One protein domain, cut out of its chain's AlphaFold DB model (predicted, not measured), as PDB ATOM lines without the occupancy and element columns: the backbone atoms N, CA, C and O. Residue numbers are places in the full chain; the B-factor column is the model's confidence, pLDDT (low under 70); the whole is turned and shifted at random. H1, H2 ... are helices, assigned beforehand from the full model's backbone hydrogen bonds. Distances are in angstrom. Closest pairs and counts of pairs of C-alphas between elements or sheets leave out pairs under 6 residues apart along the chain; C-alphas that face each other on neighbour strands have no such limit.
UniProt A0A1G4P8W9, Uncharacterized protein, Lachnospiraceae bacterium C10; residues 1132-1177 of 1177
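This is residues 1132 to 1177 of the 1177 residues of an uncharacterized protein of Lachnospiraceae bacterium C10 (UniProt A0A1G4P8W9). A long helix, H2, and a shorter one, H1, fold back on each other side by side as a helical hairpin, open at one end, where the far part of H2 and the tail after it, residues 1168 to 1177, stick out beyond the body. The printed part has 46 residues with two named helices, H1 then H2, and no named strand; the class is all helix. It is elongated, spanning 38 by 21 by 13 A, and only just loose, close to compact, with a radius of gyration of the C-alphas of 11.8 A.

Find C-alpha 1153 at (32.864, -21.782, -96.677); from there H2, residues 1153 to 1173, runs 29.4 A to C-alpha 1173 at (50.457, -26.513, -73.543). H1, residues 1137 to 1149, begins at C-alpha 1137 at (37.076, -19.690, -77.691) and is 18.3 A long.

Look at Asp 1147 and Leu 1156: their C-alphas, 5.4 A apart, are the closest of H1 and H2, which touch. The two form a hairpin with a tight link, at a shallow tilt of 22 degrees, opposite ways. In H1 and H2 every O i to N i+4 pair is within hydrogen-bond range.

The C-alphas of Gln 1151 and Leu 1177, the two farthest apart, are 38.4 A apart. The printed part has no cut. The model's pLDDT is under 70 at residues 1132 to 1136 and 1175 to 1177.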
ATOM      1  N   HIS A1132      34.521  -7.518 -79.558       53.41
ATOM      2  CA  HIS A1132      35.125  -7.671 -78.234       53.41
ATOM      3  C   HIS A1132      35.185  -9.145 -77.796       53.41
ATOM      4  O   HIS A1132      34.174  -9.790 -77.554       53.41
ATOM      5  N   GLY A1133      36.397  -9.700 -77.708       53.88
ATOM      6  CA  GLY A1133      36.602 -11.134 -77.472       53.88
ATOM      7  C   GLY A1133      36.944 -11.930 -78.735       53.88
ATOM      8  O   GLY A1133      36.898 -13.160 -78.689       53.88
ATOM      9  N   LYS A1134      37.365 -11.256 -79.826       56.28
ATOM     10  CA  LYS A1134      37.840 -11.857 -81.094       56.28
ATOM     11  C   LYS A1134      38.751 -13.081 -80.935       56.28
ATOM     12  O   LYS A1134      38.756 -13.945 -81.807       56.28
ATOM     13  N   GLY A1135      39.578 -13.096 -79.888       61.16
ATOM     14  CA  GLY A1135      40.542 -14.161 -79.614       61.16
ATOM     15  C   GLY A1135      40.014 -15.300 -78.738       61.16
ATOM     16  O   GLY A1135      40.653 -16.349 -78.704       61.16
ATOM     17  N   SER A1136      38.881 -15.112 -78.055       69.81
ATOM     18  CA  SER A1136      38.304 -16.096 -77.131       69.81
ATOM     19  C   SER A1136      37.753 -17.318 -77.869       69.81
ATOM     20  O   SER A1136      37.374 -17.241 -79.039       69.81
ATOM     21  N   ARG A1137      37.668 -18.453 -77.163       74.75
ATOM     22  CA  ARG A1137      37.076 -19.690 -77.691       74.75
ATOM     23  C   ARG A1137      35.637 -19.461 -78.172       74.75
ATOM     24  O   ARG A1137      35.309 -19.836 -79.289       74.75
ATOM     25  N   TYR A1138      34.822 -18.784 -77.365       77.31
ATOM     26  CA  TYR A1138      33.431 -18.439 -77.677       77.31
ATOM     27  C   TYR A1138      33.308 -17.505 -78.891       77.31
ATOM     28  O   TYR A1138      32.547 -17.788 -79.810       77.31
ATOM     29  N   GLY A1139      34.116 -16.439 -78.954       74.81
ATOM     30  CA  GLY A1139      34.107 -15.506 -80.086       74.81
ATOM     31  C   GLY A1139      34.509 -16.161 -81.411       74.81
ATOM     32  O   GLY A1139      33.927 -15.853 -82.446       74.81
ATOM     33  N   ARG A1140      35.467 -17.099 -81.384       77.00
ATOM     34  CA  ARG A1140      35.853 -17.892 -82.565       77.00
ATOM     35  C   ARG A1140      34.756 -18.870 -82.990       77.00
ATOM     36  O   ARG A1140      34.504 -18.986 -84.180       77.00
ATOM     37  N   ILE A1141      34.091 -19.537 -82.042       78.25
ATOM     38  CA  ILE A1141      32.955 -20.424 -82.346       78.25
ATOM     39  C   ILE A1141      31.821 -19.631 -83.000       78.25
ATOM     40  O   ILE A1141      31.333 -20.036 -84.045       78.25
ATOM     41  N   ASN A1142      31.476 -18.460 -82.465       78.94
ATOM     42  CA  ASN A1142      30.425 -17.619 -83.038       78.94
ATOM     43  C   ASN A1142      30.732 -17.117 -84.451       78.94
ATOM     44  O   ASN A1142      29.809 -16.940 -85.240       78.94
ATOM     45  N   ARG A1143      32.004 -16.912 -84.802       76.06
ATOM     46  CA  ARG A1143      32.360 -16.609 -86.192       76.06
ATOM     47  C   ARG A1143      32.270 -17.811 -87.107       76.06
ATOM     48  O   ARG A1143      31.731 -17.659 -88.193       76.06
ATOM     49  N   MET A1144      32.708 -18.986 -86.652       80.75
ATOM     50  CA  MET A1144      32.523 -20.218 -87.416       80.75
ATOM     51  C   MET A1144      31.030 -20.475 -87.669       80.75
ATOM     52  O   MET A1144      30.645 -20.745 -88.800       80.75
ATOM     53  N   GLU A1145      30.176 -20.311 -86.658       78.06
ATOM     54  CA  GLU A1145      28.718 -20.422 -86.809       78.06
ATOM     55  C   GLU A1145      28.147 -19.339 -87.742       78.06
ATOM     56  O   GLU A1145      27.331 -19.636 -88.611       78.06
ATOM     57  N   SER A1146      28.629 -18.094 -87.651       79.75
ATOM     58  CA  SER A1146      28.263 -17.018 -88.585       79.75
ATOM     59  C   SER A1146      28.661 -17.330 -90.028       79.75
ATOM     60  O   SER A1146      27.837 -17.227 -90.937       79.75
ATOM     61  N   ASP A1147      29.909 -17.726 -90.267       79.94
ATOM     62  CA  ASP A1147      30.414 -18.068 -91.596       79.94
ATOM     63  C   ASP A1147      29.707 -19.302 -92.172       79.94
ATOM     64  O   ASP A1147      29.469 -19.359 -93.380       79.94
ATOM     65  N   LEU A1148      29.324 -20.264 -91.326       80.38
ATOM     66  CA  LEU A1148      28.495 -21.406 -91.706       80.38
ATOM     67  C   LEU A1148      27.089 -20.956 -92.132       80.38
ATOM     68  O   LEU A1148      26.617 -21.348 -93.200       80.38
ATOM     69  N   LEU A1149      26.442 -20.103 -91.334       78.50
ATOM     70  CA  LEU A1149      25.078 -19.626 -91.573       78.50
ATOM     71  C   LEU A1149      24.977 -18.741 -92.830       78.50
ATOM     72  O   LEU A1149      24.022 -18.870 -93.595       78.50
ATOM     73  N   TYR A1150      25.986 -17.905 -93.097       80.06
ATOM     74  CA  TYR A1150      26.083 -17.082 -94.313       80.06
ATOM     75  C   TYR A1150      26.731 -17.796 -95.514       80.06
ATOM     76  O   TYR A1150      26.938 -17.171 -96.552       80.06
ATOM     77  N   GLN A1151      27.022 -19.100 -95.412       79.06
ATOM     78  CA  GLN A1151      27.609 -19.923 -96.484       79.06
ATOM     79  C   GLN A1151      29.004 -19.458 -96.970       79.06
ATOM     80  O   GLN A1151      29.418 -19.744 -98.098       79.06
ATOM     81  N   ASN A1152      29.784 -18.795 -96.110       82.56
ATOM     82  CA  ASN A1152      31.154 -18.339 -96.372       82.56
ATOM     83  C   ASN A1152      32.188 -19.463 -96.157       82.56
ATOM     84  O   ASN A1152      33.115 -19.351 -95.353       82.56
ATOM     85  N   TYR A1153      32.071 -20.562 -96.905       78.88
ATOM     86  CA  TYR A1153      32.864 -21.782 -96.677       78.88
ATOM     87  C   TYR A1153      34.392 -21.589 -96.728       78.88
ATOM     88  O   TYR A1153      35.124 -22.294 -96.034       78.88
ATOM     89  N   GLN A1154      34.903 -20.640 -97.524       80.81
ATOM     90  CA  GLN A1154      36.346 -20.348 -97.569       80.81
ATOM     91  C   GLN A1154      36.861 -19.751 -96.252       80.81
ATOM     92  O   GLN A1154      37.933 -20.136 -95.780       80.81
ATOM     93  N   GLN A1155      36.094 -18.828 -95.670       77.12
ATOM     94  CA  GLN A1155      36.405 -18.164 -94.407       77.12
ATOM     95  C   GLN A1155      36.265 -19.163 -93.247       77.12
ATOM     96  O   GLN A1155      37.213 -19.342 -92.483       77.12
ATOM     97  N   LEU A1156      35.176 -19.942 -93.244       81.25
ATOM     98  CA  LEU A1156      34.909 -21.011 -92.279       81.25
ATOM     99  C   LEU A1156      36.065 -22.014 -92.174       81.25
ATOM    100  O   LEU A1156      36.548 -22.302 -91.084       81.25
ATOM    101  N   VAL A1157      36.562 -22.536 -93.303       81.38
ATOM    102  CA  VAL A1157      37.669 -23.512 -93.298       81.38
ATOM    103  C   VAL A1157      38.954 -22.903 -92.731       81.38
ATOM    104  O   VAL A1157      39.730 -23.603 -92.073       81.38
ATOM    105  N   LYS A1158      39.204 -21.610 -92.976       82.19
ATOM    106  CA  LYS A1158      40.358 -20.904 -92.414       82.19
ATOM    107  C   LYS A1158      40.220 -20.766 -90.896       82.19
ATOM    108  O   LYS A1158      41.153 -21.124 -90.178       82.19
ATOM    109  N   GLU A1159      39.061 -20.327 -90.418       81.69
ATOM    110  CA  GLU A1159      38.793 -20.182 -88.988       81.69
ATOM    111  C   GLU A1159      38.793 -21.526 -88.248       81.69
ATOM    112  O   GLU A1159      39.393 -21.623 -87.181       81.69
ATOM    113  N   MET A1160      38.237 -22.588 -88.841       80.88
ATOM    114  CA  MET A1160      38.280 -23.948 -88.289       80.88
ATOM    115  C   MET A1160      39.712 -24.477 -88.165       80.88
ATOM    116  O   MET A1160      40.052 -25.093 -87.156       80.88
ATOM    117  N   LYS A1161      40.575 -24.233 -89.164       82.12
ATOM    118  CA  LYS A1161      41.997 -24.619 -89.098       82.12
ATOM    119  C   LYS A1161      42.733 -23.863 -87.999       82.12
ATOM    120  O   LYS A1161      43.482 -24.477 -87.244       82.12
ATOM    121  N   GLU A1162      42.526 -22.551 -87.901       79.88
ATOM    122  CA  GLU A1162      43.121 -21.735 -86.839       79.88
ATOM    123  C   GLU A1162      42.619 -22.151 -85.451       79.88
ATOM    124  O   GLU A1162      43.420 -22.287 -84.528       79.88
ATOM    125  N   TYR A1163      41.315 -22.396 -85.304       83.12
ATOM    126  CA  TYR A1163      40.715 -22.886 -84.067       83.12
ATOM    127  C   TYR A1163      41.282 -24.254 -83.679       83.12
ATOM    128  O   TYR A1163      41.694 -24.427 -82.539       83.12
ATOM    129  N   TYR A1164      41.380 -25.201 -84.618       81.94
ATOM    130  CA  TYR A1164      41.938 -26.531 -84.361       81.94
ATOM    131  C   TYR A1164      43.422 -26.477 -83.982       81.94
ATOM    132  O   TYR A1164      43.836 -27.154 -83.043       81.94
ATOM    133  N   MET A1165      44.225 -25.647 -84.663       79.81
ATOM    134  CA  MET A1165      45.633 -25.455 -84.298       79.81
ATOM    135  C   MET A1165      45.777 -24.902 -82.879       79.81
ATOM    136  O   MET A1165      46.625 -25.375 -82.130       79.81
ATOM    137  N   LEU A1166      44.942 -23.935 -82.496       79.38
ATOM    138  CA  LEU A1166      44.973 -23.354 -81.156       79.38
ATOM    139  C   LEU A1166      44.391 -24.279 -80.085       79.38
ATOM    140  O   LEU A1166      44.924 -24.289 -78.985       79.38
ATOM    141  N   ASP A1167      43.347 -25.057 -80.376       78.56
ATOM    142  CA  ASP A1167      42.781 -26.039 -79.441       78.56
ATOM    143  C   ASP A1167      43.761 -27.197 -79.211       78.56
ATOM    144  O   ASP A1167      43.966 -27.608 -78.073       78.56
ATOM    145  N   SER A1168      44.442 -27.667 -80.265       77.88
ATOM    146  CA  SER A1168      45.530 -28.645 -80.142       77.88
ATOM    147  C   SER A1168      46.697 -28.067 -79.346       77.88
ATOM    148  O   SER A1168      47.127 -28.678 -78.374       77.88
ATOM    149  N   ALA A1169      47.159 -26.858 -79.688       77.88
ATOM    150  CA  ALA A1169      48.227 -26.192 -78.949       77.88
ATOM    151  C   ALA A1169      47.840 -25.944 -77.484       77.88
ATOM    152  O   ALA A1169      48.676 -26.102 -76.606       77.88
ATOM    153  N   ALA A1170      46.586 -25.594 -77.194       76.06
ATOM    154  CA  ALA A1170      46.102 -25.414 -75.832       76.06
ATOM    155  C   ALA A1170      46.042 -26.740 -75.063       76.06
ATOM    156  O   ALA A1170      46.431 -26.757 -73.902       76.06
ATOM    157  N   ARG A1171      45.620 -27.848 -75.688       74.19
ATOM    158  CA  ARG A1171      45.664 -29.185 -75.065       74.19
ATOM    159  C   ARG A1171      47.094 -29.650 -74.787       74.19
ATOM    160  O   ARG A1171      47.326 -30.264 -73.751       74.19
ATOM    161  N   ASP A1172      48.030 -29.329 -75.677       74.25
ATOM    162  CA  ASP A1172      49.444 -29.692 -75.533       74.25
ATOM    163  C   ASP A1172      50.175 -28.799 -74.507       74.25
ATOM    164  O   ASP A1172      51.028 -29.280 -73.763       74.25
ATOM    165  N   LEU A1173      49.844 -27.501 -74.447       75.19
ATOM    166  CA  LEU A1173      50.457 -26.513 -73.543       75.19
ATOM    167  C   LEU A1173      49.811 -26.476 -72.150       75.19
ATOM    168  O   LEU A1173      50.477 -26.106 -71.183       75.19
ATOM    169  N   PHE A1174      48.533 -26.841 -72.039       73.56
ATOM    170  CA  PHE A1174      47.750 -26.821 -70.803       73.56
ATOM    171  C   PHE A1174      46.988 -28.149 -70.623       73.56
ATOM    172  O   PHE A1174      45.765 -28.188 -70.784       73.56
ATOM    173  N   PRO A1175      47.675 -29.257 -70.282       58.12
ATOM    174  CA  PRO A1175      46.998 -30.471 -69.843       58.12
ATOM    175  C   PRO A1175      46.220 -30.158 -68.559       58.12
ATOM    176  O   PRO A1175      46.802 -29.805 -67.533       58.12
ATOM    177  N   VAL A1176      44.893 -30.218 -68.640       52.25
ATOM    178  CA  VAL A1176      43.992 -29.970 -67.507       52.25
ATOM    179  C   VAL A1176      44.226 -31.049 -66.439       52.25
ATOM    180  O   VAL A1176      44.227 -32.235 -66.769       52.25
ATOM    181  N   LEU A1177      44.450 -30.621 -65.191       37.81
ATOM    182  CA  LEU A1177      44.437 -31.463 -63.985       37.81
ATOM    183  C   LEU A1177      43.003 -31.757 -63.545       37.81
ATOM    184  O   LEU A1177      42.200 -30.795 -63.536       37.81
TER     185      LEU A1177